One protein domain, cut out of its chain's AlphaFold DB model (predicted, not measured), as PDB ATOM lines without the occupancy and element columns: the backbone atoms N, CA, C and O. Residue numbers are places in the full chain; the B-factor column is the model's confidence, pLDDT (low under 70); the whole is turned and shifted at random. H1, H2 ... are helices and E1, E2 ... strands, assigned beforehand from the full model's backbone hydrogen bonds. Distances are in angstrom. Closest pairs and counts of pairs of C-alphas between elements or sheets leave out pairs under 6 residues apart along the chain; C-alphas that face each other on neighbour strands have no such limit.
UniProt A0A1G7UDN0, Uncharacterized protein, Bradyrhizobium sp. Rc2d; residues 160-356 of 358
ATOM      1  N   ALA A 160     -49.423 -24.326  26.430       85.50
ATOM      2  CA  ALA A 160     -50.020 -23.200  25.709       85.50
ATOM      3  C   ALA A 160     -49.550 -21.840  26.265       85.50
ATOM      4  O   ALA A 160     -49.118 -20.976  25.500       85.50
ATOM      5  N   GLU A 161     -49.523 -21.676  27.594       89.94
ATOM      6  CA  GLU A 161     -49.019 -20.460  28.247       89.94
ATOM      7  C   GLU A 161     -47.519 -20.251  28.009       89.94
ATOM      8  O   GLU A 161     -47.072 -19.121  27.794       89.94
ATOM      9  N   ILE A 162     -46.728 -21.328  28.000       91.69
ATOM     10  CA  ILE A 162     -45.291 -21.256  27.699       91.69
ATOM     11  C   ILE A 162     -45.072 -20.753  26.274       91.69
ATOM     12  O   ILE A 162     -44.260 -19.851  26.066       91.69
ATOM     13  N   ARG A 163     -45.796 -21.306  25.296       88.44
ATOM     14  CA  ARG A 163     -45.669 -20.914  23.885       88.44
ATOM     15  C   ARG A 163     -46.096 -19.470  23.665       88.44
ATOM     16  O   ARG A 163     -45.339 -18.708  23.063       88.44
ATOM     17  N   ALA A 164     -47.245 -19.075  24.214       86.62
ATOM     18  CA  ALA A 164     -47.717 -17.693  24.200       86.62
ATOM     19  C   ALA A 164     -46.643 -16.734  24.734       86.62
ATOM     20  O   ALA A 164     -46.276 -15.747  24.088       86.62
ATOM     21  N   ARG A 165     -46.062 -17.082  25.888       91.56
ATOM     22  CA  ARG A 165     -44.987 -16.316  26.517       91.56
ATOM     23  C   ARG A 165     -43.729 -16.240  25.676       91.56
ATOM     24  O   ARG A 165     -43.165 -15.159  25.539       91.56
ATOM     25  N   MET A 166     -43.297 -17.344  25.082       90.00
ATOM     26  CA  MET A 166     -42.116 -17.349  24.223       90.00
ATOM     27  C   MET A 166     -42.281 -16.445  23.001       90.00
ATOM     28  O   MET A 166     -41.314 -15.789  22.613       90.00
ATOM     29  N   VAL A 167     -43.484 -16.349  22.427       87.12
ATOM     30  CA  VAL A 167     -43.764 -15.403  21.337       87.12
ATOM     31  C   VAL A 167     -43.630 -13.960  21.811       87.12
ATOM     32  O   VAL A 167     -42.901 -13.186  21.189       87.12
ATOM     33  N   ALA A 168     -44.255 -13.597  22.933       89.12
ATOM     34  CA  ALA A 168     -44.133 -12.250  23.492       89.12
ATOM     35  C   ALA A 168     -42.678 -11.904  23.874       89.12
ATOM     36  O   ALA A 168     -42.187 -10.815  23.575       89.12
ATOM     37  N   GLU A 169     -41.944 -12.843  24.472       93.31
ATOM     38  CA  GLU A 169     -40.523 -12.674  24.790       93.31
ATOM     39  C   GLU A 169     -39.680 -12.503  23.517       93.31
ATOM     40  O   GLU A 169     -38.784 -11.660  23.481       93.31
ATOM     41  N   ASN A 170     -39.989 -13.234  22.443       90.31
ATOM     42  CA  ASN A 170     -39.311 -13.084  21.157       90.31
ATOM     43  C   ASN A 170     -39.568 -11.718  20.514       90.31
ATOM     44  O   ASN A 170     -38.646 -11.166  19.912       90.31
ATOM     45  N   VAL A 171     -40.763 -11.141  20.665       87.44
ATOM     46  CA  VAL A 171     -41.046  -9.758  20.240       87.44
ATOM     47  C   VAL A 171     -40.114  -8.778  20.954       87.44
ATOM     48  O   VAL A 171     -39.456  -7.966  20.303       87.44
ATOM     49  N   VAL A 172     -39.992  -8.900  22.281       91.25
ATOM     50  CA  VAL A 172     -39.092  -8.064  23.090       91.25
ATOM     51  C   VAL A 172     -37.632  -8.253  22.676       91.25
ATOM     52  O   VAL A 172     -36.919  -7.270  22.478       91.25
ATOM     53  N   LEU A 173     -37.181  -9.496  22.492       93.31
ATOM     54  CA  LEU A 173     -35.811  -9.804  22.071       93.31
ATOM     55  C   LEU A 173     -35.479  -9.213  20.695       93.31
ATOM     56  O   LEU A 173     -34.366  -8.723  20.496       93.31
ATOM     57  N   HIS A 174     -36.426  -9.217  19.754       88.88
ATOM     58  CA  HIS A 174     -36.234  -8.604  18.438       88.88
ATOM     59  C   HIS A 174     -36.206  -7.076  18.506       88.88
ATOM     60  O   HIS A 174     -35.333  -6.474  17.880       88.88
ATOM     61  N   GLY A 175     -37.066  -6.462  19.323       88.12
ATOM     62  CA  GLY A 175     -36.997  -5.024  19.595       88.12
ATOM     63  C   GLY A 175     -35.655  -4.614  20.204       88.12
ATOM     64  O   GLY A 175     -35.011  -3.678  19.735       88.12
ATOM     65  N   MET A 176     -35.172  -5.374  21.192       90.94
ATOM     66  CA  MET A 176     -33.849  -5.179  21.797       90.94
ATOM     67  C   MET A 176     -32.720  -5.354  20.776       90.94
ATOM     68  O   MET A 176     -31.792  -4.547  20.734       90.94
ATOM     69  N   LYS A 177     -32.797  -6.390  19.930       91.56
ATOM     70  CA  LYS A 177     -31.833  -6.625  18.851       91.56
ATOM     71  C   LYS A 177     -31.748  -5.423  17.916       91.56
ATOM     72  O   LYS A 177     -30.639  -4.976  17.630       91.56
ATOM     73  N   GLU A 178     -32.881  -4.904  17.452       88.75
ATOM     74  CA  GLU A 178     -32.899  -3.769  16.528       88.75
ATOM     75  C   GLU A 178     -32.413  -2.482  17.198       88.75
ATOM     76  O   GLU A 178     -31.588  -1.758  16.637       88.75
ATOM     77  N   TRP A 179     -32.819  -2.249  18.447       88.56
ATOM     78  CA  TRP A 179     -32.338  -1.120  19.231       88.56
ATOM     79  C   TRP A 179     -30.812  -1.144  19.400       88.56
ATOM     80  O   TRP A 179     -30.142  -0.143  19.134       88.56
ATOM     81  N   PHE A 180     -30.232  -2.296  19.753       91.94
ATOM     82  CA  PHE A 180     -28.779  -2.449  19.853       91.94
ATOM     83  C   PHE A 180     -28.063  -2.220  18.520       91.94
ATOM     84  O   PHE A 180     -27.001  -1.597  18.509       91.94
ATOM     85  N   ARG A 181     -28.635  -2.696  17.407       90.19
ATOM     86  CA  ARG A 181     -28.082  -2.502  16.059       90.19
ATOM     87  C   ARG A 181     -28.045  -1.023  15.676       90.19
ATOM     88  O   ARG A 181     -27.003  -0.537  15.245       90.19
ATOM     89  N   ARG A 182     -29.158  -0.305  15.844       88.06
ATOM     90  CA  ARG A 182     -29.302   1.090  15.388       88.06
ATOM     91  C   ARG A 182     -28.541   2.100  16.228       88.06
ATOM     92  O   ARG A 182     -28.032   3.079  15.698       88.06
ATOM     93  N   THR A 183     -28.443   1.858  17.528       88.94
ATOM     94  CA  THR A 183     -27.684   2.727  18.438       88.94
ATOM     95  C   THR A 183     -26.170   2.510  18.347       88.94
ATOM     96  O   THR A 183     -25.410   3.240  18.976       88.94
ATOM     97  N   GLY A 184     -25.711   1.491  17.606       87.00
ATOM     98  CA  GLY A 184     -24.310   1.066  17.600       87.00
ATOM     99  C   GLY A 184     -23.866   0.415  18.914       87.00
ATOM    100  O   GLY A 184     -22.675   0.175  19.121       87.00
ATOM    101  N   PHE A 185     -24.811   0.124  19.813       89.25
ATOM    102  CA  PHE A 185     -24.526  -0.490  21.101       89.25
ATOM    103  C   PHE A 185     -24.116  -1.955  20.939       89.25
ATOM    104  O   PHE A 185     -23.178  -2.403  21.593       89.25
ATOM    105  N   GLY A 186     -24.748  -2.680  20.016       90.25
ATOM    106  CA  GLY A 186     -24.320  -4.002  19.562       90.25
ATOM    107  C   GLY A 186     -23.753  -3.953  18.143       90.25
ATOM    108  O   GLY A 186     -24.216  -3.191  17.297       90.25
ATOM    109  N   SER A 187     -22.762  -4.795  17.853       87.06
ATOM    110  CA  SER A 187     -22.244  -4.961  16.492       87.06
ATOM    111  C   SER A 187     -23.351  -5.477  15.565       87.06
ATOM    112  O   SER A 187     -23.929  -6.536  15.818       87.06
ATOM    113  N   PHE A 188     -23.631  -4.712  14.503       80.44
ATOM    114  CA  PHE A 188     -24.833  -4.824  13.670       80.44
ATOM    115  C   PHE A 188     -25.155  -6.274  13.258       80.44
ATOM    116  O   PHE A 188     -26.229  -6.792  13.569       80.44
ATOM    117  N   ASP A 189     -24.188  -6.979  12.671       84.00
ATOM    118  CA  ASP A 189     -24.368  -8.345  12.152       84.00
ATOM    119  C   ASP A 189     -24.018  -9.456  13.148       84.00
ATOM    120  O   ASP A 189     -23.967 -10.632  12.789       84.00
ATOM    121  N   LYS A 190     -23.747  -9.107  14.410       91.31
ATOM    122  CA  LYS A 190     -23.303 -10.056  15.445       91.31
ATOM    123  C   LYS A 190     -24.253 -10.149  16.637       91.31
ATOM    124  O   LYS A 190     -23.913 -10.796  17.626       91.31
ATOM    125  N   VAL A 191     -25.438  -9.543  16.550       92.81
ATOM    126  CA  VAL A 191     -26.492  -9.722  17.557       92.81
ATOM    127  C   VAL A 191     -27.177 -11.073  17.357       92.81
ATOM    128  O   VAL A 191     -27.820 -11.314  16.332       92.81
ATOM    129  N   ARG A 192     -27.054 -11.943  18.359       95.50
ATOM    130  CA  ARG A 192     -27.638 -13.290  18.402       95.50
ATOM    131  C   ARG A 192     -28.806 -13.325  19.373       95.50
ATOM    132  O   ARG A 192     -28.726 -12.707  20.429       95.50
ATOM    133  N   VAL A 193     -29.846 -14.077  19.029       94.81
ATOM    134  CA  VAL A 193     -31.059 -14.283  19.832       94.81
ATOM    135  C   VAL A 193     -31.322 -15.786  19.906       94.81
ATOM    136  O   VAL A 193     -31.066 -16.496  18.932       94.81
ATOM    137  N   ARG A 194     -31.801 -16.281  21.049       94.19
ATOM    138  CA  ARG A 194     -32.185 -17.687  21.229       94.19
ATOM    139  C   ARG A 194     -33.207 -18.122  20.171       94.19
ATOM    140  O   ARG A 194     -34.033 -17.322  19.742       94.19
ATOM    141  N   GLY A 195     -33.141 -19.382  19.746       86.00
ATOM    142  CA  GLY A 195     -33.978 -19.906  18.656       86.00
ATOM    143  C   GLY A 195     -33.578 -19.421  17.254       86.00
ATOM    144  O   GLY A 195     -34.170 -19.856  16.276       86.00
ATOM    145  N   GLY A 196     -32.574 -18.540  17.133       83.38
ATOM    146  CA  GLY A 196     -31.925 -18.230  15.859       83.38
ATOM    147  C   GLY A 196     -30.866 -19.269  15.468       83.38
ATOM    148  O   GLY A 196     -30.674 -20.265  16.157       83.38
ATOM    149  N   GLY A 197     -30.139 -19.012  14.373       82.00
ATOM    150  CA  GLY A 197     -29.137 -19.955  13.850       82.00
ATOM    151  C   GLY A 197     -27.946 -20.212  14.786       82.00
ATOM    152  O   GLY A 197     -27.546 -21.356  14.966       82.00
ATOM    153  N   ASP A 198     -27.414 -19.162  15.423       87.62
ATOM    154  CA  ASP A 198     -26.331 -19.273  16.408       87.62
ATOM    155  C   ASP A 198     -26.860 -19.041  17.826       87.62
ATOM    156  O   ASP A 198     -27.463 -17.998  18.107       87.62
ATOM    157  N   ALA A 199     -26.522 -19.935  18.759       92.00
ATOM    158  CA  ALA A 199     -26.835 -19.734  20.168       92.00
ATOM    159  C   ALA A 199     -26.117 -18.482  20.735       92.00
ATOM    160  O   ALA A 199     -24.906 -18.304  20.536       92.00
ATOM    161  N   PRO A 200     -26.823 -17.609  21.476       96.88
ATOM    162  CA  PRO A 200     -26.239 -16.435  22.129       96.88
ATOM    163  C   PRO A 200     -25.395 -16.837  23.349       96.88
ATOM    164  O   PRO A 200     -25.855 -16.851  24.492       96.88
ATOM    165  N   VAL A 201     -24.135 -17.194  23.106       96.62
ATOM    166  CA  VAL A 201     -23.199 -17.658  24.137       96.62
ATOM    167  C   VAL A 201     -22.103 -16.624  24.382       96.62
ATOM    168  O   VAL A 201     -21.415 -16.198  23.454       96.62
ATOM    169  N   VAL A 202     -21.881 -16.282  25.653       96.88
ATOM    170  CA  VAL A 202     -20.755 -15.451  26.112       96.88
ATOM    171  C   VAL A 202     -20.070 -16.159  27.273       96.88
ATOM    172  O   VAL A 202     -20.715 -16.550  28.242       96.88
ATOM    173  N   SER A 203     -18.746 -16.339  27.191       95.25
ATOM    174  CA  SER A 203     -17.952 -16.989  28.250       95.25
ATOM    175  C   SER A 203     -18.465 -18.396  28.628       95.25
ATOM    176  O   SER A 203     -18.459 -18.805  29.791       95.25
ATOM    177  N   SER A 204     -18.903 -19.163  27.620       95.19
ATOM    178  CA  SER A 204     -19.537 -20.491  27.755       95.19
ATOM    179  C   SER A 204     -20.897 -20.512  28.465       95.19
ATOM    180  O   SER A 204     -21.383 -21.596  28.772       95.19
ATOM    181  N   VAL A 205     -21.508 -19.357  28.738       97.56
ATOM    182  CA  VAL A 205     -22.854 -19.238  29.318       97.56
ATOM    183  C   VAL A 205     -23.835 -18.819  28.223       97.56
ATOM    184  O   VAL A 205     -23.543 -17.890  27.468       97.56
ATOM    185  N   THR A 206     -24.978 -19.500  28.141       97.75
ATOM    186  CA  THR A 206     -26.055 -19.234  27.171       97.75
ATOM    187  C   THR A 206     -27.021 -18.176  27.703       97.75
ATOM    188  O   THR A 206     -27.419 -18.240  28.865       97.75
ATOM    189  N   TRP A 207     -27.420 -17.226  26.864       98.25
ATOM    190  CA  TRP A 207     -28.325 -16.108  27.180       98.25
ATOM    191  C   TRP A 207     -29.590 -16.167  26.317       98.25
ATOM    192  O   TRP A 207     -29.703 -17.042  25.466       98.25
ATOM    193  N   ASP A 208     -30.546 -15.260  26.506       98.00
ATOM    194  CA  ASP A 208     -31.625 -15.106  25.520       98.00
ATOM    195  C   ASP A 208     -31.170 -14.253  24.321       98.00
ATOM    196  O   ASP A 208     -31.602 -14.484  23.190       98.00
ATOM    197  N   LEU A 209     -30.246 -13.311  24.538       97.81
ATOM    198  CA  LEU A 209     -29.590 -12.509  23.504       97.81
ATOM    199  C   LEU A 209     -28.154 -12.158  23.908       97.81
ATOM    200  O   LEU A 209     -27.859 -11.910  25.077       97.81
ATOM    201  N   SER A 210     -27.253 -12.099  22.924       97.69
ATOM    202  CA  SER A 210     -25.885 -11.599  23.116       97.69
ATOM    203  C   SER A 210     -25.382 -10.797  21.918       97.69
ATOM    204  O   SER A 210     -25.710 -11.135  20.779       97.69
ATOM    205  N   ALA A 211     -24.523  -9.806  22.152       96.94
ATOM    206  CA  ALA A 211     -23.839  -9.062  21.094       96.94
ATOM    207  C   ALA A 211     -22.454  -8.567  21.546       96.94
ATOM    208  O   ALA A 211     -22.323  -8.110  22.682       96.94
ATOM    209  N   PRO A 212     -21.421  -8.577  20.682       96.56
ATOM    210  CA  PRO A 212     -20.220  -7.777  20.901       96.56
ATOM    211  C   PRO A 212     -20.572  -6.286  20.921       96.56
ATOM    212  O   PRO A 212     -21.377  -5.837  20.103       96.56
ATOM    213  N   SER A 213     -19.943  -5.518  21.807       96.06
ATOM    214  CA  SER A 213     -20.173  -4.079  21.950       96.06
ATOM    215  C   SER A 213     -18.875  -3.286  21.892       96.06
ATOM    216  O   SER A 213     -17.929  -3.558  22.636       96.06
ATOM    217  N   TYR A 214     -18.871  -2.269  21.029       93.69
ATOM    218  CA  TYR A 214     -17.805  -1.271  20.940       93.69
ATOM    219  C   TYR A 214     -18.152   0.033  21.681       93.69
ATOM    220  O   TYR A 214     -17.431   1.027  21.577       93.69
ATOM    221  N   ALA A 215     -19.237   0.039  22.460       92.19
ATOM    222  CA  ALA A 215     -19.591   1.176  23.291       92.19
ATOM    223  C   ALA A 215     -18.632   1.285  24.487       92.19
ATOM    224  O   ALA A 215     -18.275   0.293  25.126       92.19
ATOM    225  N   ARG A 216     -18.218   2.507  24.832       92.44
ATOM    226  CA  ARG A 216     -17.548   2.752  26.118       92.44
ATOM    227  C   ARG A 216     -18.588   2.659  27.251       92.44
ATOM    228  O   ARG A 216     -19.710   3.112  27.049       92.44
ATOM    229  N   PRO A 217     -18.246   2.096  28.426       91.81
ATOM    230  CA  PRO A 217     -16.912   1.657  28.851       91.81
ATOM    231  C   PRO A 217     -16.587   0.176  28.559       91.81
ATOM    232  O   PRO A 217     -15.606  -0.332  29.088       91.81
ATOM    233  N   LEU A 218     -17.371  -0.538  27.744       94.19
ATOM    234  CA  LEU A 218     -17.169  -1.979  27.508       94.19
ATOM    235  C   LEU A 218     -15.924  -2.303  26.675       94.19
ATOM    236  O   LEU A 218     -15.406  -3.417  26.729       94.19
ATOM    237  N   VAL A 219     -15.431  -1.333  25.913       93.19
ATOM    238  CA  VAL A 219     -14.234  -1.482  25.088       93.19
ATOM    239  C   VAL A 219     -12.956  -1.437  25.910       93.19
ATOM    240  O   VAL A 219     -12.742  -0.527  26.706       93.19
ATOM    241  N   THR A 220     -12.046  -2.361  25.605       90.62
ATOM    242  CA  THR A 220     -10.674  -2.358  26.124       90.62
ATOM    243  C   THR A 220      -9.675  -2.103  24.987       90.62
ATOM    244  O   THR A 220      -9.745  -2.786  23.961       90.62
ATOM    245  N   PRO A 221      -8.734  -1.151  25.121       89.31
ATOM    246  CA  PRO A 221      -7.631  -1.002  24.172       89.31
ATOM    247  C   PRO A 221      -6.738  -2.250  24.137       89.31
ATOM    248  O   PRO A 221      -6.473  -2.866  25.166       89.31
ATOM    249  N   SER A 222      -6.247  -2.616  22.959       87.62
ATOM    250  CA  SER A 222      -5.282  -3.700  22.756       87.62
ATOM    251  C   SER A 222      -4.253  -3.307  21.692       87.62
ATOM    252  O   SER A 222      -4.446  -2.319  20.981       87.62
ATOM    253  N   SER A 223      -3.180  -4.090  21.545       86.69
ATOM    254  CA  SER A 223      -2.147  -3.855  20.520       86.69
ATOM    255  C   SER A 223      -2.702  -3.841  19.090       86.69
ATOM    256  O   SER A 223      -2.156  -3.153  18.237       86.69
ATOM    257  N   ASN A 224      -3.812  -4.546  18.846       87.94
ATOM    258  CA  ASN A 224      -4.454  -4.669  17.534       87.94
ATOM    259  C   ASN A 224      -5.721  -3.797  17.412       87.94
ATOM    260  O   ASN A 224      -6.614  -4.104  16.625       87.94
ATOM    261  N   GLY A 225      -5.828  -2.730  18.211       88.88
ATOM    262  CA  GLY A 225      -6.978  -1.824  18.225       88.88
ATOM    263  C   GLY A 225      -7.943  -2.097  19.379       88.88
ATOM    264  O   GLY A 225      -7.553  -2.560  20.451       88.88
ATOM    265  N   LEU A 226      -9.219  -1.765  19.191       89.94
ATOM    266  CA  LEU A 226     -10.234  -1.867  20.241       89.94
ATOM    267  C   LEU A 226     -10.781  -3.297  20.340       89.94
ATOM    268  O   LEU A 226     -11.347  -3.818  19.380       89.94
ATOM    269  N   LYS A 227     -10.660  -3.918  21.516       92.44
ATOM    270  CA  LYS A 227     -11.312  -5.192  21.830       92.44
ATOM    271  C   LYS A 227     -12.712  -4.905  22.392       92.44
ATOM    272  O   LYS A 227     -12.809  -4.169  23.380       92.44
ATOM    273  N   PRO A 228     -13.785  -5.456  21.798       95.19
ATOM    274  CA  PRO A 228     -15.137  -5.220  22.281       95.19
ATOM    275  C   PRO A 228     -15.384  -5.944  23.607       95.19
ATOM    276  O   PRO A 228     -14.797  -6.998  23.878       95.19
ATOM    277  N   GLY A 229     -16.297  -5.390  24.398       97.00
ATOM    278  CA  GLY A 229     -16.984  -6.136  25.446       97.00
ATOM    279  C   GLY A 229     -18.200  -6.863  24.880       97.00
ATOM    280  O   GLY A 229     -18.362  -6.994  23.664       97.00
ATOM    281  N   PHE A 230     -19.082  -7.314  25.761       97.44
ATOM    282  CA  PHE A 230     -20.309  -8.003  25.388       97.44
ATOM    283  C   PHE A 230     -21.513  -7.389  26.083       97.44
ATOM    284  O   PHE A 230     -21.443  -6.978  27.235       97.44
ATOM    285  N   ILE A 231     -22.633  -7.383  25.381       97.44
ATOM    286  CA  ILE A 231     -23.956  -7.190  25.953       97.44
ATOM    287  C   ILE A 231     -24.623  -8.555  26.006       97.44
ATOM    288  O   ILE A 231     -24.520  -9.336  25.056       97.44
ATOM    289  N   VAL A 232     -25.307  -8.830  27.109       98.19
ATOM    290  CA  VAL A 232     -26.147 -10.014  27.284       98.19
ATOM    291  C   VAL A 232     -27.510  -9.589  27.802       98.19
ATOM    292  O   VAL A 232     -27.609  -8.623  28.555       98.19
ATOM    293  N   CYS A 233     -28.559 -10.287  27.388       98.00
ATOM    294  CA  CYS A 233     -29.923  -9.979  27.787       98.00
ATOM    295  C   CYS A 233     -30.701 -11.274  28.016       98.00
ATOM    296  O   CYS A 233     -30.682 -12.145  27.145       98.00
ATOM    297  N   ASP A 234     -31.376 -11.377  29.162       98.25
ATOM    298  CA  ASP A 234     -32.446 -12.354  29.373       98.25
ATOM    299  C   ASP A 234     -33.788 -11.630  29.515       98.25
ATOM    300  O   ASP A 234     -33.868 -10.542  30.099       98.25
ATOM    301  N   VAL A 235     -34.844 -12.261  29.005       97.38
ATOM    302  CA  VAL A 235     -36.220 -11.768  29.074       97.38
ATOM    303  C   VAL A 235     -37.076 -12.805  29.798       97.38
ATOM    304  O   VAL A 235     -36.994 -14.001  29.515       97.38
ATOM    305  N   ASN A 236     -37.895 -12.349  30.744       96.06
ATOM    306  CA  ASN A 236     -38.897 -13.179  31.403       96.06
ATOM    307  C   ASN A 236     -40.199 -12.398  31.606       96.06
ATOM    308  O   ASN A 236     -40.280 -11.532  32.476       96.06
ATOM    309  N   LEU A 237     -41.221 -12.721  30.815       94.56
ATOM    310  CA  LEU A 237     -42.525 -12.045  30.846       94.56
ATOM    311  C   LEU A 237     -43.605 -12.846  31.578       94.56
ATOM    312  O   LEU A 237     -44.787 -12.576  31.398       94.56
ATOM    313  N   ARG A 238     -43.229 -13.858  32.368       91.62
ATOM    314  CA  ARG A 238     -44.212 -14.698  33.059       91.62
ATOM    315  C   ARG A 238     -44.956 -13.944  34.156       91.62
ATOM    316  O   ARG A 238     -46.171 -14.023  34.226       91.62
ATOM    317  N   ASP A 239     -44.205 -13.319  35.055       85.69
ATOM    318  CA  ASP A 239     -44.705 -12.733  36.298       85.69
ATOM    319  C   ASP A 239     -43.684 -11.722  36.840       85.69
ATOM    320  O   ASP A 239     -42.560 -11.597  36.342       85.69
ATOM    321  N   VAL A 240     -44.052 -11.048  37.930       94.12
ATOM    322  CA  VAL A 240     -43.128 -10.237  38.728       94.12
ATOM    323  C   VAL A 240     -41.950 -11.091  39.214       94.12
ATOM    324  O   VAL A 240     -42.121 -12.035  39.989       94.12
ATOM    325  N   LEU A 241     -40.727 -10.733  38.815       96.75
ATOM    326  CA  LEU A 241     -39.532 -11.471  39.215       96.75
ATOM    327  C   LEU A 241     -39.256 -11.349  40.719       96.75
ATOM    328  O   LEU A 241     -39.221 -10.260  41.311       96.75
ATOM    329  N   SER A 242     -39.021 -12.506  41.335       97.25
ATOM    330  CA  SER A 242     -38.647 -12.637  42.740       97.25
ATOM    331  C   SER A 242     -37.158 -12.363  42.965       97.25
ATOM    332  O   SER A 242     -36.348 -12.357  42.035       97.25
ATOM    333  N   GLU A 243     -36.787 -12.151  44.228       97.75
ATOM    334  CA  GLU A 243     -35.384 -12.004  44.631       97.75
ATOM    335  C   GLU A 243     -34.552 -13.234  44.241       97.75
ATOM    336  O   GLU A 243     -33.454 -13.080  43.714       97.75
ATOM    337  N   ASP A 244     -35.105 -14.440  44.397       96.94
ATOM    338  CA  ASP A 244     -34.452 -15.696  44.017       96.94
ATOM    339  C   ASP A 244     -34.192 -15.792  42.505       96.94
ATOM    340  O   ASP A 244     -33.119 -16.230  42.083       96.94
ATOM    341  N   ALA A 245     -35.148 -15.349  41.680       97.06
ATOM    342  CA  ALA A 245     -34.993 -15.330  40.227       97.06
ATOM    343  C   ALA A 245     -33.880 -14.359  39.795       97.06
ATOM    344  O   ALA A 245     -33.022 -14.709  38.983       97.06
ATOM    345  N   VAL A 246     -33.842 -13.160  40.387       98.31
ATOM    346  CA  VAL A 246     -32.768 -12.189  40.132       98.31
ATOM    347  C   VAL A 246     -31.427 -12.689  40.668       98.31
ATOM    348  O   VAL A 246     -30.415 -12.541  39.989       98.31
ATOM    349  N   ALA A 247     -31.391 -13.335  41.835       98.00
ATOM    350  CA  ALA A 247     -30.171 -13.925  42.381       98.00
ATOM    351  C   ALA A 247     -29.592 -15.010  41.456       98.00
ATOM    352  O   ALA A 247     -28.374 -15.084  41.279       98.00
ATOM    353  N   ALA A 248     -30.448 -15.820  40.823       97.81
ATOM    354  CA  ALA A 248     -30.028 -16.791  39.816       97.81
ATOM    355  C   ALA A 248     -29.427 -16.111  38.571       97.81
ATOM    356  O   ALA A 248     -28.377 -16.542  38.089       97.81
ATOM    357  N   PHE A 249     -30.023 -15.010  38.101       98.38
ATOM    358  CA  PHE A 249     -29.482 -14.221  36.990       98.38
ATOM    359  C   PHE A 249     -28.143 -13.544  37.337       98.38
ATOM    360  O   PHE A 249     -27.188 -13.631  36.565       98.38
ATOM    361  N   VAL A 250     -28.024 -12.937  38.523       98.50
ATOM    362  CA  VAL A 250     -26.757 -12.372  39.027       98.50
ATOM    363  C   VAL A 250     -25.684 -13.453  39.049       98.50
ATOM    364  O   VAL A 250     -24.602 -13.269  38.507       98.50
ATOM    365  N   ARG A 251     -26.005 -14.634  39.586       97.62
ATOM    366  CA  ARG A 251     -25.082 -15.767  39.608       97.62
ATOM    367  C   ARG A 251     -24.646 -16.195  38.199       97.62
ATOM    368  O   ARG A 251     -23.479 -16.548  38.007       97.62
ATOM    369  N   LYS A 252     -25.574 -16.233  37.239       98.06
ATOM    370  CA  LYS A 252     -25.299 -16.546  35.829       98.06
ATOM    371  C   LYS A 252     -24.314 -15.535  35.226       98.06
ATOM    372  O   LYS A 252     -23.348 -15.939  34.576       98.06
ATOM    373  N   HIS A 253     -24.497 -14.242  35.504       98.19
ATOM    374  CA  HIS A 253     -23.561 -13.186  35.100       98.19
ATOM    375  C   HIS A 253     -22.202 -13.295  35.796       98.19
ATOM    376  O   HIS A 253     -21.182 -13.270  35.110       98.19
ATOM    377  N   ASP A 254     -22.172 -13.516  37.111       97.12
ATOM    378  CA  ASP A 254     -20.933 -13.707  37.875       97.12
ATOM    379  C   ASP A 254     -20.116 -14.871  37.301       97.12
ATOM    380  O   ASP A 254     -18.900 -14.777  37.140       97.12
ATOM    381  N   LEU A 255     -20.777 -15.972  36.923       96.31
ATOM    382  CA  LEU A 255     -20.121 -17.072  36.225       96.31
ATOM    383  C   LEU A 255     -19.563 -16.632  34.875       96.31
ATOM    384  O   LEU A 255     -18.424 -16.970  34.560       96.31
ATOM    385  N   ALA A 256     -20.316 -15.911  34.050       96.62
ATOM    386  CA  ALA A 256     -19.798 -15.443  32.766       96.62
ATOM    387  C   ALA A 256     -18.583 -14.511  32.944       96.62
ATOM    388  O   ALA A 256     -17.613 -14.635  32.195       96.62
ATOM    389  N   SER A 257     -18.597 -13.670  33.977       95.75
ATOM    390  CA  SER A 257     -17.573 -12.657  34.266       95.75
ATOM    391  C   SER A 257     -16.374 -13.172  35.081       95.75
ATOM    392  O   SER A 257     -15.358 -12.493  35.172       95.75
ATOM    393  N   ALA A 258     -16.455 -14.371  35.666       94.06
ATOM    394  CA  ALA A 258     -15.412 -14.922  36.540       94.06
ATOM    395  C   ALA A 258     -14.029 -15.175  35.894       94.06
ATOM    396  O   ALA A 258     -13.028 -15.070  36.608       94.06
ATOM    397  N   PRO A 259     -13.898 -15.584  34.613       93.38
ATOM    398  CA  PRO A 259     -12.580 -15.836  34.026       93.38
ATOM    399  C   PRO A 259     -11.729 -14.560  33.926       93.38
ATOM    400  O   PRO A 259     -12.189 -13.556  33.399       93.38
ATOM    401  N   ALA A 260     -10.456 -14.622  34.334       87.12
ATOM    402  CA  ALA A 260      -9.584 -13.447  34.490       87.12
ATOM    403  C   ALA A 260      -9.413 -12.559  33.237       87.12
ATOM    404  O   ALA A 260      -9.165 -11.367  33.365       87.12
ATOM    405  N   ASN A 261      -9.552 -13.127  32.034       87.12
ATOM    406  CA  ASN A 261      -9.336 -12.427  30.760       87.12
ATOM    407  C   ASN A 261     -10.627 -12.224  29.951       87.12
ATOM    408  O   ASN A 261     -10.575 -11.969  28.740       87.12
ATOM    409  N   VAL A 262     -11.790 -12.400  30.585       91.38
ATOM    410  CA  VAL A 262     -13.068 -12.136  29.928       91.38
ATOM    411  C   VAL A 262     -13.220 -10.633  29.694       91.38
ATOM    412  O   VAL A 262     -12.840  -9.816  30.530       91.38
ATOM    413  N   ALA A 263     -13.730 -10.259  28.522       94.06
ATOM    414  CA  ALA A 263     -14.041  -8.861  28.247       94.06
ATOM    415  C   ALA A 263     -15.230  -8.404  29.117       94.06
ATOM    416  O   ALA A 263     -16.027  -9.257  29.518       94.06
ATOM    417  N   PRO A 264     -15.390  -7.095  29.386       96.00
ATOM    418  CA  PRO A 264     -16.522  -6.583  30.151       96.00
ATOM    419  C   PRO A 264     -17.862  -7.064  29.585       96.00
ATOM    420  O   PRO A 264     -18.074  -7.021  28.372       96.00
ATOM    421  N   ILE A 265     -18.763  -7.510  30.461       97.56
ATOM    422  CA  ILE A 265     -20.098  -7.994  30.092       97.56
ATOM    423  C   ILE A 265     -21.139  -7.081  30.731       97.56
ATOM    424  O   ILE A 265     -21.226  -7.029  31.958       97.56
ATOM    425  N   MET A 266     -21.950  -6.410  29.916       97.62
ATOM    426  CA  MET A 266     -23.096  -5.622  30.359       97.62
ATOM    427  C   MET A 266     -24.371  -6.473  30.368       97.62
ATOM    428  O   MET A 266     -24.814  -6.898  29.297       97.62
ATOM    429  N   PRO A 267     -24.976  -6.712  31.543       97.88
ATOM    430  CA  PRO A 267     -26.172  -7.530  31.652       97.88
ATOM    431  C   PRO A 267     -27.460  -6.703  31.649       97.88
ATOM    432  O   PRO A 267     -27.633  -5.803  32.471       97.88
ATOM    433  N   PHE A 268     -28.392  -7.091  30.784       98.12
ATOM    434  CA  PHE A 268     -29.782  -6.647  30.778       98.12
ATOM    435  C   PHE A 268     -30.683  -7.767  31.293       98.12
ATOM    436  O   PHE A 268     -30.550  -8.922  30.886       98.12
ATOM    437  N   LEU A 269     -31.616  -7.414  32.172       98.31
ATOM    438  CA  LEU A 269     -32.684  -8.308  32.602       98.31
ATOM    439  C   LEU A 269     -34.014  -7.600  32.378       98.31
ATOM    440  O   LEU A 269     -34.311  -6.610  33.047       98.31
ATOM    441  N   VAL A 270     -34.795  -8.098  31.424       97.62
ATOM    442  CA  VAL A 270     -36.096  -7.523  31.072       97.62
ATOM    443  C   VAL A 270     -37.203  -8.403  31.632       97.62
ATOM    444  O   VAL A 270     -37.192  -9.617  31.433       97.62
ATOM    445  N   ALA A 271     -38.172  -7.801  32.313       95.62
ATOM    446  CA  ALA A 271     -39.347  -8.515  32.803       95.62
ATOM    447  C   ALA A 271     -40.627  -7.685  32.674       95.62
ATOM    448  O   ALA A 271     -40.570  -6.505  32.338       95.62
ATOM    449  N   ASP A 272     -41.786  -8.279  32.956       90.38
ATOM    450  CA  ASP A 272     -43.023  -7.491  33.103       90.38
ATOM    451  C   ASP A 272     -43.019  -6.701  34.429       90.38
ATOM    452  O   ASP A 272     -43.509  -5.578  34.502       90.38
ATOM    453  N   GLY A 273     -42.347  -7.223  35.464       95.06
ATOM    454  CA  GLY A 273     -42.153  -6.518  36.729       95.06
ATOM    455  C   GLY A 273     -41.114  -7.165  37.642       95.06
ATOM    456  O   GLY A 273     -40.632  -8.270  37.393       95.06
ATOM    457  N   PHE A 274     -40.782  -6.475  38.735       97.56
ATOM    458  CA  PHE A 274     -39.844  -6.941  39.758       97.56
ATOM    459  C   PHE A 274     -40.394  -6.651  41.149       97.56
ATOM    460  O   PHE A 274     -40.922  -5.571  41.409       97.56
ATOM    461  N   SER A 275     -40.227  -7.596  42.071       98.00
ATOM    462  CA  SER A 275     -40.474  -7.315  43.485       98.00
ATOM    463  C   SER A 275     -39.474  -6.272  44.001       98.00
ATOM    464  O   SER A 275     -38.359  -6.160  43.489       98.00
ATOM    465  N   SER A 276     -39.828  -5.539  45.060       97.50
ATOM    466  CA  SER A 276     -38.943  -4.510  45.639       97.50
ATOM    467  C   SER A 276     -37.552  -5.062  45.999       97.50
ATOM    468  O   SER A 276     -36.529  -4.463  45.657       97.50
ATOM    469  N   LYS A 277     -37.495  -6.265  46.591       98.19
ATOM    470  CA  LYS A 277     -36.229  -6.948  46.910       98.19
ATOM    471  C   LYS A 277     -35.438  -7.331  45.658       98.19
ATOM    472  O   LYS A 277     -34.234  -7.098  45.605       98.19
ATOM    473  N   ALA A 278     -36.111  -7.859  44.634       98.12
ATOM    474  CA  ALA A 278     -35.490  -8.196  43.355       98.12
ATOM    475  C   ALA A 278     -34.879  -6.967  42.669       98.12
ATOM    476  O   ALA A 278     -33.746  -7.018  42.191       98.12
ATOM    477  N   TRP A 279     -35.600  -5.843  42.677       96.88
ATOM    478  CA  TRP A 279     -35.133  -4.582  42.103       96.88
ATOM    479  C   TRP A 279     -33.913  -4.026  42.844       96.88
ATOM    480  O   TRP A 279     -32.917  -3.642  42.225       96.88
ATOM    481  N   GLY A 280     -33.962  -4.033  44.181       98.25
ATOM    482  CA  GLY A 280     -32.834  -3.645  45.029       98.25
ATOM    483  C   GLY A 280     -31.598  -4.511  44.781       98.25
ATOM    484  O   GLY A 280     -30.501  -3.980  44.588       98.25
ATOM    485  N   LEU A 281     -31.781  -5.834  44.703       98.62
ATOM    486  CA  LEU A 281     -30.704  -6.778  44.419       98.62
ATOM    487  C   LEU A 281     -30.069  -6.511  43.049       98.62
ATOM    488  O   LEU A 281     -28.853  -6.336  42.984       98.62
ATOM    489  N   ALA A 282     -30.869  -6.420  41.980       98.19
ATOM    490  CA  ALA A 282     -30.380  -6.161  40.625       98.19
ATOM    491  C   ALA A 282     -29.512  -4.893  40.568       98.19
ATOM    492  O   ALA A 282     -28.364  -4.941  40.123       98.19
ATOM    493  N   ARG A 283     -30.019  -3.780  41.116       96.75
ATOM    494  CA  ARG A 283     -29.291  -2.505  41.168       96.75
ATOM    495  C   ARG A 283     -27.989  -2.599  41.955       96.75
ATOM    496  O   ARG A 283     -26.962  -2.119  41.485       96.75
ATOM    497  N   SER A 284     -28.016  -3.226  43.133       98.12
ATOM    498  CA  SER A 284     -26.819  -3.383  43.975       98.12
ATOM    499  C   SER A 284     -25.714  -4.212  43.307       98.12
ATOM    500  O   SER A 284     -24.548  -4.106  43.679       98.12
ATOM    501  N   ARG A 285     -26.080  -5.030  42.313       98.19
ATOM    502  CA  ARG A 285     -25.184  -5.909  41.555       98.19
ATOM    503  C   ARG A 285     -24.833  -5.370  40.167       98.19
ATOM    504  O   ARG A 285     -24.189  -6.074  39.401       98.19
ATOM    505  N   GLY A 286     -25.235  -4.138  39.843       96.88
ATOM    506  CA  GLY A 286     -24.943  -3.520  38.548       96.88
ATOM    507  C   GLY A 286     -25.687  -4.160  37.372       96.88
ATOM    508  O   GLY A 286     -25.238  -4.045  36.234       96.88
ATOM    509  N   ILE A 287     -26.809  -4.838  37.632       98.19
ATOM    510  CA  ILE A 287     -27.674  -5.381  36.586       98.19
ATOM    511  C   ILE A 287     -28.586  -4.279  36.052       98.19
ATOM    512  O   ILE A 287     -29.290  -3.629  36.831       98.19
ATOM    513  N   LEU A 288     -28.627  -4.102  34.727       96.75
ATOM    514  CA  LEU A 288     -29.603  -3.236  34.065       96.75
ATOM    515  C   LEU A 288     -30.956  -3.954  34.010       96.75
ATOM    516  O   LEU A 288     -31.340  -4.536  32.994       96.75
ATOM    517  N   ALA A 289     -31.657  -3.954  35.143       97.06
ATOM    518  CA  ALA A 289     -33.028  -4.435  35.235       97.06
ATOM    519  C   ALA A 289     -33.998  -3.377  34.701       97.06
ATOM    520  O   ALA A 289     -33.909  -2.203  35.061       97.06
ATOM    521  N   THR A 290     -34.925  -3.790  33.842       95.62
ATOM    522  CA  THR A 290     -35.915  -2.896  33.232       95.62
ATOM    523  C   THR A 290     -37.204  -3.643  32.909       95.62
ATOM    524  O   THR A 290     -37.213  -4.871  32.817       95.62
ATOM    525  N   THR A 291     -38.300  -2.908  32.748       95.12
ATOM    526  CA  THR A 291     -39.594  -3.475  32.364       95.12
ATOM    527  C   THR A 291     -39.887  -3.226  30.892       95.12
ATOM    528  O   THR A 291     -39.307  -2.335  30.267       95.12
ATOM    529  N   THR A 292     -40.824  -3.985  30.329       90.75
ATOM    530  CA  THR A 292     -41.368  -3.709  28.989       90.75
ATOM    531  C   THR A 292     -41.945  -2.294  28.890       90.75
ATOM    532  O   THR A 292     -41.735  -1.632  27.876       90.75
ATOM    533  N   SER A 293     -42.587  -1.792  29.951       91.94
ATOM    534  CA  SER A 293     -43.115  -0.423  29.998       91.94
ATOM    535  C   SER A 293     -42.023   0.644  30.010       91.94
ATOM    536  O   SER A 293     -42.134   1.631  29.289       91.94
ATOM    537  N   HIS A 294     -40.927   0.439  30.747       90.50
ATOM    538  CA  HIS A 294     -39.791   1.365  30.731       90.50
ATOM    539  C   HIS A 294     -39.032   1.350  29.398       90.50
ATOM    540  O   HIS A 294     -38.486   2.377  29.002       90.50
ATOM    541  N   LEU A 295     -38.976   0.203  28.713       86.94
ATOM    542  CA  LEU A 295     -38.280   0.077  27.430       86.94
ATOM    543  C   LEU A 295     -39.087   0.613  26.246       86.94
ATOM    544  O   LEU A 295     -38.517   1.268  25.377       86.94
ATOM    545  N   PHE A 296     -40.385   0.310  26.188       85.50
ATOM    546  CA  PHE A 296     -41.204   0.533  24.991       85.50
ATOM    547  C   PHE A 296     -42.426   1.431  25.225       85.50
ATOM    548  O   PHE A 296     -43.158   1.726  24.280       85.50
ATOM    549  N   GLY A 297     -42.652   1.881  26.460       88.31
ATOM    550  CA  GLY A 297     -43.831   2.646  26.854       88.31
ATOM    551  C   GLY A 297     -45.023   1.769  27.254       88.31
ATOM    552  O   GLY A 297     -45.092   0.575  26.951       88.31
ATOM    553  N   GLU A 298     -45.984   2.383  27.947       90.19
ATOM    554  CA  GLU A 298     -47.141   1.684  28.529       90.19
ATOM    555  C   GLU A 298     -48.069   1.057  27.482       90.19
ATOM    556  O   GLU A 298     -48.516  -0.075  27.664       90.19
ATOM    557  N   ASP A 299     -48.306   1.740  26.357       86.56
ATOM    558  CA  ASP A 299     -49.138   1.221  25.261       86.56
ATOM    559  C   ASP A 299     -48.613  -0.121  24.737       86.56
ATOM    560  O   ASP A 299     -49.367  -1.074  24.536       86.56
ATOM    561  N   VAL A 300     -47.297  -0.201  24.526       84.00
ATOM    562  CA  VAL A 300     -46.641  -1.388  23.976       84.00
ATOM    563  C   VAL A 300     -46.580  -2.502  25.018       84.00
ATOM    564  O   VAL A 300     -46.845  -3.658  24.696       84.00
ATOM    565  N   ALA A 301     -46.295  -2.168  26.279       87.31
ATOM    566  CA  ALA A 301     -46.337  -3.137  27.372       87.31
ATOM    567  C   ALA A 301     -47.738  -3.739  27.547       87.31
ATOM    568  O   ALA A 301     -47.875  -4.951  27.722       87.31
ATOM    569  N   LYS A 302     -48.788  -2.916  27.435       89.38
ATOM    570  CA  LYS A 302     -50.174  -3.388  27.431       89.38
ATOM    571  C   LYS A 302     -50.445  -4.310  26.242       89.38
ATOM    572  O   LYS A 302     -50.964  -5.397  26.452       89.38
ATOM    573  N   ALA A 303     -50.024  -3.937  25.035       86.19
ATOM    574  CA  ALA A 303     -50.198  -4.780  23.854       86.19
ATOM    575  C   ALA A 303     -49.484  -6.142  23.975       86.19
ATOM    576  O   ALA A 303     -50.010  -7.147  23.505       86.19
ATOM    577  N   LEU A 304     -48.321  -6.210  24.636       85.44
ATOM    578  CA  LEU A 304     -47.644  -7.481  24.927       85.44
ATOM    579  C   LEU A 304     -48.456  -8.360  25.890       85.44
ATOM    580  O   LEU A 304     -48.535  -9.567  25.683       85.44
ATOM    581  N   ARG A 305     -49.081  -7.774  26.917       88.19
ATOM    582  CA  ARG A 305     -49.967  -8.510  27.838       88.19
ATOM    583  C   ARG A 305     -51.252  -8.973  27.154       88.19
ATOM    584  O   ARG A 305     -51.654 -10.118  27.341       88.19
ATOM    585  N   ASP A 306     -51.844  -8.128  26.316       85.69
ATOM    586  CA  ASP A 306     -53.019  -8.486  25.516       85.69
ATOM    587  C   ASP A 306     -52.680  -9.632  24.542       85.69
ATOM    588  O   ASP A 306     -53.450 -10.580  24.410       85.69
ATOM    589  N   LEU A 307     -51.488  -9.610  23.929       82.62
ATOM    590  CA  LEU A 307     -50.984 -10.710  23.102       82.62
ATOM    591  C   LEU A 307     -50.872 -12.022  23.890       82.62
ATOM    592  O   LEU A 307     -51.304 -13.059  23.395       82.62
ATOM    593  N   LEU A 308     -50.310 -11.992  25.104       84.31
ATOM    594  CA  LEU A 308     -50.248 -13.175  25.970       84.31
ATOM    595  C   LEU A 308     -51.648 -13.725  26.240       84.31
ATOM    596  O   LEU A 308     -51.877 -14.916  26.058       84.31
ATOM    597  N   SER A 309     -52.589 -12.856  26.612       83.00
ATOM    598  CA  SER A 309     -53.979 -13.245  26.857       83.00
ATOM    599  C   SER A 309     -54.614 -13.895  25.626       83.00
ATOM    600  O   SER A 309     -55.235 -14.945  25.756       83.00
ATOM    601  N   LEU A 310     -54.430 -13.312  24.435       78.69
ATOM    602  CA  LEU A 310     -54.967 -13.837  23.173       78.69
ATOM    603  C   LEU A 310     -54.399 -15.212  22.806       78.69
ATOM    604  O   LEU A 310     -55.120 -16.044  22.267       78.69
ATOM    605  N   LEU A 311     -53.115 -15.442  23.079       76.38
ATOM    606  CA  LEU A 311     -52.412 -16.672  22.706       76.38
ATOM    607  C   LEU A 311     -52.605 -17.834  23.693       76.38
ATOM    608  O   LEU A 311     -52.138 -18.938  23.422       76.38
ATOM    609  N   THR A 312     -53.246 -17.600  24.837       77.12
ATOM    610  CA  THR A 312     -53.555 -18.658  25.814       77.12
ATOM    611  C   THR A 312     -54.922 -19.278  25.547       77.12
ATOM    612  O   THR A 312     -55.777 -18.644  24.934       77.12
ATOM    613  N   ASP A 313     -55.153 -20.508  26.022       61.00
ATOM    614  CA  ASP A 313     -56.375 -21.276  25.717       61.00
ATOM    615  C   ASP A 313     -57.672 -20.511  26.060       61.00
ATOM    616  O   ASP A 313     -58.658 -20.595  25.325       61.00
ATOM    617  N   THR A 314     -57.667 -19.677  27.108       53.31
ATOM    618  CA  THR A 314     -58.800 -18.807  27.481       53.31
ATOM    619  C   THR A 314     -59.095 -17.731  26.425       53.31
ATOM    620  O   THR A 314     -60.247 -17.349  26.240       53.31
ATOM    621  N   GLY A 315     -58.069 -17.238  25.725       54.69
ATOM    622  CA  GLY A 315     -58.187 -16.272  24.629       54.69
ATOM    623  C   GLY A 315     -58.495 -16.912  23.275       54.69
ATOM    624  O   GLY A 315     -59.165 -16.291  22.456       54.69
ATOM    625  N   ALA A 316     -58.062 -18.158  23.055       55.28
ATOM    626  CA  ALA A 316     -58.342 -18.915  21.834       55.28
ATOM    627  C   ALA A 316     -59.787 -19.443  21.778       55.28
ATOM    628  O   ALA A 316     -60.405 -19.433  20.715       55.28
ATOM    629  N   THR A 317     -60.341 -19.860  22.922       53.41
ATOM    630  CA  THR A 317     -61.722 -20.376  23.025       53.41
ATOM    631  C   THR A 317     -62.771 -19.262  23.096       53.41
ATOM    632  O   THR A 317     -63.894 -19.421  22.615       53.41
ATOM    633  N   ALA A 318     -62.416 -18.094  23.640       51.09
ATOM    634  CA  ALA A 318     -63.273 -16.915  23.658       51.09
ATOM    635  C   ALA A 318     -63.159 -16.137  22.336       51.09
ATOM    636  O   ALA A 318     -62.447 -15.142  22.277       51.09
ATOM    637  N   SER A 319     -63.856 -16.603  21.288       52.59
ATOM    638  CA  SER A 319     -64.162 -15.880  20.034       52.59
ATOM    639  C   SER A 319     -63.217 -14.706  19.742       52.59
ATOM    640  O   SER A 319     -63.540 -13.550  20.032       52.59
ATOM    641  N   VAL A 320     -62.030 -15.020  19.220       60.25
ATOM    642  CA  VAL A 320     -60.990 -14.050  18.866       60.25
ATOM    643  C   VAL A 320     -61.604 -12.940  18.008       60.25
ATOM    644  O   VAL A 320     -61.926 -13.155  16.842       60.25
ATOM    645  N   ASN A 321     -61.796 -11.751  18.587       67.12
ATOM    646  CA  ASN A 321     -62.313 -10.598  17.856       67.12
ATOM    647  C   ASN A 321     -61.227 -10.121  16.868       67.12
ATOM    648  O   ASN A 321     -60.178  -9.656  17.334       67.12
ATOM    649  N   PRO A 322     -61.457 -10.190  15.540       69.31
ATOM    650  CA  PRO A 322     -60.465  -9.791  14.541       69.31
ATOM    651  C   PRO A 322     -59.942  -8.364  14.749       69.31
ATOM    652  O   PRO A 322     -58.737  -8.134  14.668       69.31
ATOM    653  N   ASP A 323     -60.815  -7.432  15.145       75.88
ATOM    654  CA  ASP A 323     -60.443  -6.038  15.407       75.88
ATOM    655  C   ASP A 323     -59.515  -5.914  16.620       75.88
ATOM    656  O   ASP A 323     -58.651  -5.036  16.681       75.88
ATOM    657  N   HIS A 324     -59.693  -6.764  17.636       76.62
ATOM    658  CA  HIS A 324     -58.820  -6.755  18.807       76.62
ATOM    659  C   HIS A 324     -57.425  -7.276  18.459       76.62
ATOM    660  O   HIS A 324     -56.442  -6.641  18.847       76.62
ATOM    661  N   VAL A 325     -57.346  -8.362  17.684       74.50
ATOM    662  CA  VAL A 325     -56.077  -8.899  17.172       74.50
ATOM    663  C   VAL A 325     -55.355  -7.855  16.334       74.50
ATOM    664  O   VAL A 325     -54.172  -7.606  16.557       74.50
ATOM    665  N   GLU A 326     -56.064  -7.191  15.419       75.00
ATOM    666  CA  GLU A 326     -55.483  -6.145  14.581       75.00
ATOM    667  C   GLU A 326     -54.940  -4.979  15.422       75.00
ATOM    668  O   GLU A 326     -53.814  -4.527  15.203       75.00
ATOM    669  N   ARG A 327     -55.676  -4.526  16.447       81.38
ATOM    670  CA  ARG A 327     -55.200  -3.473  17.364       81.38
ATOM    671  C   ARG A 327     -53.935  -3.872  18.128       81.38
ATOM    672  O   ARG A 327     -53.018  -3.052  18.247       81.38
ATOM    673  N   VAL A 328     -53.878  -5.102  18.645       81.25
ATOM    674  CA  VAL A 328     -52.696  -5.626  19.353       81.25
ATOM    675  C   VAL A 328     -51.507  -5.688  18.397       81.25
ATOM    676  O   VAL A 328     -50.442  -5.149  18.700       81.25
ATOM    677  N   LEU A 329     -51.708  -6.245  17.201       76.19
ATOM    678  CA  LEU A 329     -50.693  -6.317  16.155       76.19
ATOM    679  C   LEU A 329     -50.156  -4.939  15.778       76.19
ATOM    680  O   LEU A 329     -48.945  -4.729  15.816       76.19
ATOM    681  N   ASN A 330     -51.038  -3.991  15.464       80.62
ATOM    682  CA  ASN A 330     -50.654  -2.636  15.076       80.62
ATOM    683  C   ASN A 330     -49.859  -1.936  16.184       80.62
ATOM    684  O   ASN A 330     -48.851  -1.290  15.898       80.62
ATOM    685  N   SER A 331     -50.231  -2.124  17.450       81.44
ATOM    686  CA  SER A 331     -49.469  -1.580  18.580       81.44
ATOM    687  C   SER A 331     -48.070  -2.194  18.681       81.44
ATOM    688  O   SER A 331     -47.098  -1.475  18.905       81.44
ATOM    689  N   LEU A 332     -47.942  -3.503  18.450       80.00
ATOM    690  CA  LEU A 332     -46.661  -4.211  18.495       80.00
ATOM    691  C   LEU A 332     -45.784  -3.962  17.263       80.00
ATOM    692  O   LEU A 332     -44.566  -4.080  17.369       80.00
ATOM    693  N   THR A 333     -46.346  -3.542  16.122       75.19
ATOM    694  CA  THR A 333     -45.533  -3.097  14.972       75.19
ATOM    695  C   THR A 333     -44.702  -1.847  15.267       75.19
ATOM    696  O   THR A 333     -43.702  -1.624  14.588       75.19
ATOM    697  N   ARG A 334     -45.047  -1.075  16.314       74.88
ATOM    698  CA  ARG A 334     -44.200   0.019  16.824       74.88
ATOM    699  C   ARG A 334     -42.844  -0.485  17.329       74.88
ATOM    700  O   ARG A 334     -41.887   0.282  17.359       74.88
ATOM    701  N   ILE A 335     -42.750  -1.761  17.709       74.44
ATOM    702  CA  ILE A 335     -41.475  -2.426  17.967       74.44
ATOM    703  C   ILE A 335     -40.878  -2.811  16.607       74.44
ATOM    704  O   ILE A 335     -41.246  -3.824  16.002       74.44
ATOM    705  N   GLU A 336     -39.950  -1.994  16.106       63.94
ATOM    706  CA  GLU A 336     -39.246  -2.289  14.855       63.94
ATOM    707  C   GLU A 336     -38.556  -3.667  14.925       63.94
ATOM    708  O   GLU A 336     -37.907  -4.018  15.908       63.94
ATOM    709  N   GLY A 337     -38.725  -4.475  13.873       63.69
ATOM    710  CA  GLY A 337     -38.211  -5.850  13.807       63.69
ATOM    711  C   GLY A 337     -39.136  -6.925  14.396       63.69
ATOM    712  O   GLY A 337     -38.911  -8.107  14.136       63.69
ATOM    713  N   ALA A 338     -40.205  -6.555  15.113       61.66
ATOM    714  CA  ALA A 338     -41.181  -7.514  15.640       61.66
ATOM    715  C   ALA A 338     -42.195  -7.996  14.590       61.66
ATOM    716  O   ALA A 338     -42.600  -9.155  14.616       61.66
ATOM    717  N   ALA A 339     -42.595  -7.129  13.653       60.47
ATOM    718  CA  ALA A 339     -43.784  -7.327  12.815       60.47
ATOM    719  C   ALA A 339     -43.775  -8.613  11.960       60.47
ATOM    720  O   ALA A 339     -44.788  -9.307  11.893       60.47
ATOM    721  N   ASN A 340     -42.648  -8.953  11.323       61.44
ATOM    722  CA  ASN A 340     -42.580 -10.116  10.429       61.44
ATOM    723  C   ASN A 340     -42.589 -11.445  11.202       61.44
ATOM    724  O   ASN A 340     -43.309 -12.366  10.826       61.44
ATOM    725  N   ASN A 341     -41.849 -11.527  12.313       61.88
ATOM    726  CA  ASN A 341     -41.787 -12.737  13.139       61.88
ATOM    727  C   ASN A 341     -43.057 -12.935  13.971       61.88
ATOM    728  O   ASN A 341     -43.528 -14.059  14.122       61.88
ATOM    729  N   LEU A 342     -43.634 -11.840  14.474       65.00
ATOM    730  CA  LEU A 342     -44.872 -11.866  15.241       65.00
ATOM    731  C   LEU A 342     -46.027 -12.438  14.412       65.00
ATOM    732  O   LEU A 342     -46.755 -13.288  14.910       65.00
ATOM    733  N   ARG A 343     -46.170 -12.030  13.143       67.31
ATOM    734  CA  ARG A 343     -47.235 -12.538  12.259       67.31
ATOM    735  C   ARG A 343     -47.113 -14.040  11.987       67.31
ATOM    736  O   ARG A 343     -48.124 -14.728  12.049       67.31
ATOM    737  N   GLY A 344     -45.903 -14.542  11.725       71.31
ATOM    738  CA  GLY A 344     -45.670 -15.975  11.507       71.31
ATOM    739  C   GLY A 344     -45.990 -16.811  12.748       71.31
ATOM    740  O   GLY A 344     -46.786 -17.741  12.675       71.31
ATOM    741  N   ALA A 345     -45.457 -16.417  13.908       67.88
ATOM    742  CA  ALA A 345     -45.689 -17.129  15.164       67.88
ATOM    743  C   ALA A 345     -47.161 -17.085  15.616       67.88
ATOM    744  O   ALA A 345     -47.690 -18.072  16.121       67.88
ATOM    745  N   LEU A 346     -47.843 -15.952  15.409       64.50
ATOM    746  CA  LEU A 346     -49.280 -15.835  15.657       64.50
ATOM    747  C   LEU A 346     -50.089 -16.757  14.754       64.50
ATOM    748  O   LEU A 346     -50.994 -17.422  15.241       64.50
ATOM    749  N   PHE A 347     -49.759 -16.815  13.462       66.88
ATOM    750  CA  PHE A 347     -50.430 -17.712  12.529       66.88
ATOM    751  C   PHE A 347     -50.274 -19.174  12.963       66.88
ATOM    752  O   PHE A 347     -51.269 -19.885  13.057       66.88
ATOM    753  N   GLU A 348     -49.058 -19.605  13.311       68.44
ATOM    754  CA  GLU A 348     -48.801 -20.966  13.800       68.44
ATOM    755  C   GLU A 348     -49.588 -21.304  15.074       68.44
ATOM    756  O   GLU A 348     -50.129 -22.404  15.191       68.44
ATOM    757  N   ILE A 349     -49.666 -20.378  16.036       64.75
ATOM    758  CA  ILE A 349     -50.394 -20.622  17.289       64.75
ATOM    759  C   ILE A 349     -51.908 -20.622  17.061       64.75
ATOM    760  O   ILE A 349     -52.571 -21.531  17.551       64.75
ATOM    761  N   ILE A 350     -52.445 -19.665  16.298       61.50
ATOM    762  CA  ILE A 350     -53.885 -19.567  16.008       61.50
ATOM    763  C   ILE A 350     -54.361 -20.783  15.203       61.50
ATOM    764  O   ILE A 350     -55.386 -21.380  15.525       61.50
ATOM    765  N   VAL A 351     -53.617 -21.192  14.172       63.41
ATOM    766  CA  VAL A 351     -53.957 -22.395  13.396       63.41
ATOM    767  C   VAL A 351     -53.855 -23.643  14.274       63.41
ATOM    768  O   VAL A 351     -54.742 -24.493  14.232       63.41
ATOM    769  N   GLY A 352     -52.823 -23.734  15.120       60.84
ATOM    770  CA  GLY A 352     -52.655 -24.843  16.057       60.84
ATOM    771  C   GLY A 352     -53.741 -24.929  17.136       60.84
ATOM    772  O   GLY A 352     -54.058 -26.033  17.572       60.84
ATOM    773  N   SER A 353     -54.326 -23.805  17.567       53.78
ATOM    774  CA  SER A 353     -55.445 -23.801  18.518       53.78
ATOM    775  C   SER A 353     -56.773 -24.154  17.850       53.78
ATOM    776  O   SER A 353     -57.539 -24.920  18.418       53.78
ATOM    777  N   LEU A 354     -57.024 -23.670  16.627       51.56
ATOM    778  CA  LEU A 354     -58.247 -23.975  15.868       51.56
ATOM    779  C   LEU A 354     -58.314 -25.441  15.407       51.56
ATOM    780  O   LEU A 354     -59.397 -26.000  15.288       51.56
ATOM    781  N   ALA A 355     -57.166 -26.080  15.166       50.78
ATOM    782  CA  ALA A 355     -57.101 -27.488  14.775       50.78
ATOM    783  C   ALA A 355     -57.405 -28.474  15.923       50.78
ATOM    784  O   ALA A 355     -57.575 -29.661  15.656       50.78
ATOM    785  N   LYS A 356     -57.468 -28.015  17.184       46.91
ATOM    786  CA  LYS A 356     -57.846 -28.853  18.339       46.91
ATOM    787  C   LYS A 356     -59.363 -29.018  18.512       46.91
ATOM    788  O   LYS A 356     -59.766 -29.891  19.274       46.91
TER     789      LYS A 356
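Overview. This is residues 160 to 356 of the 358 residues of an uncharacterized protein of Bradyrhizobium sp. Rc2d (UniProt A0A1G7UDN0). A twisted sheet of four strands makes the core, with H1 and H5 over one face and H2 and H3 over the other. At one end of the long axis H5, H6, H7 and H8 gather round the first part of H1; at the other end lies the small hairpin of E2 and E3, where E3 runs on into E4. The printed part has 197 residues with eight named helices and six named strands, in the order H1 E1 E2 E3 E4 H2 E5 H3 E6 H4 H5 H6 H7 H8, and its class is mixed, helices and strands. The large sheet has the order E1 E4 E5 E6 and is mixed, with E1 antiparallel to E4 and the rest parallel. The whole is compact by its radius of gyration of the C-alphas, 17.9 A, yet elongated in outline, spanning 62 by 36 by 29 A.

Along the chain. In the large sheet E1 is residues 209 to 213, E4 residues 229 to 241 with 27.0 A from first to last C-alpha, E5 residues 265 to 274 with 22.0 A, and E6 residues 288 to 291. E4 bends by 113 degrees at residue 238, and E5 bends by 92 degrees at residue 271. E2 is residues 220 to 222 and E3 residues 225 to 227. H1, residues 160 to 182, is 33.6 A long and begins at C-alpha 160, (-50.020, -23.200, 25.709). H2 is residues 243 to 257, 20.6 A, and H3 residues 276 to 284, 12.3 A. H4 is residues 292 to 296, H5 residues 298 to 311 with 20.0 A, H6 residues 313 to 317, and H7 residues 322 to 333 with 16.4 A. H8, residues 339 to 356, is 26.3 A long and ends at C-alpha 356, (-57.846, -28.853, 18.339).

Arrangement. In the sheet, N 211 of E1 and O 231 of E4 are 2.9 A apart, N 268 of E5 and O 232 of E4 are 2.8 A apart, and N 290 of E6 and O 269 of E5 are 3.0 A apart, each within hydrogen-bond range. In the hairpin of E2 and E3, N 222 and O 225 are 2.8 A apart. Three layers, helices on both faces of the sheet, are formed with H1 and H5 on one face and H2 and H3 on the other. H1 lies over E1 and E4 at a height of 7.1 A over the sheet; its closest C-alphas to E4 are those of Glu 169 and Val 235, 6.1 A. E4, H2, E5 and E5, H3, E6 are strand-helix-strand units, two parallel neighbour strands with a helix between, each with a right-handed crossover. H2 and H3 touch at a shallow tilt of 18 degrees, the same way, closest at the C-alphas of Glu 243 and Ala 278, 4.0 A. H4 is on the sheet and touches H5 only at the corner, where the closest C-alphas, Ser 293 and Ala 301, are 5.0 A apart. H1 touches H8 with residues 164 to 171 alone, at a shallow tilt of 7 degrees, opposite ways; the closest C-alphas are those of Val 171 and Leu 342, 6.6 A. H5 and H7 touch at a steep tilt of 48 degrees, closest at the C-alphas of Ala 303 and Val 328, 5.2 A. H6 touches H8, closest at the C-alphas of Ala 316 and Ser 353, 6.6 A. Every O i to N i+4 pair is within hydrogen-bond range in H1 to H7, and 12 of 14 are in H8.

Size, cuts and confidence. The two C-alphas farthest apart are those of Ser 223 and Ser 319, 63.2 A. The printed part has no cut. The one long link is H1 to E1, residues 183 to 208; its residues 192 to 193 pair with 209 to 210 of E1, antiparallel. The mean pLDDT of the printed part is 86.5, and it is under 70 at residues 313 to 322, 336 to 343 and 345 to 356.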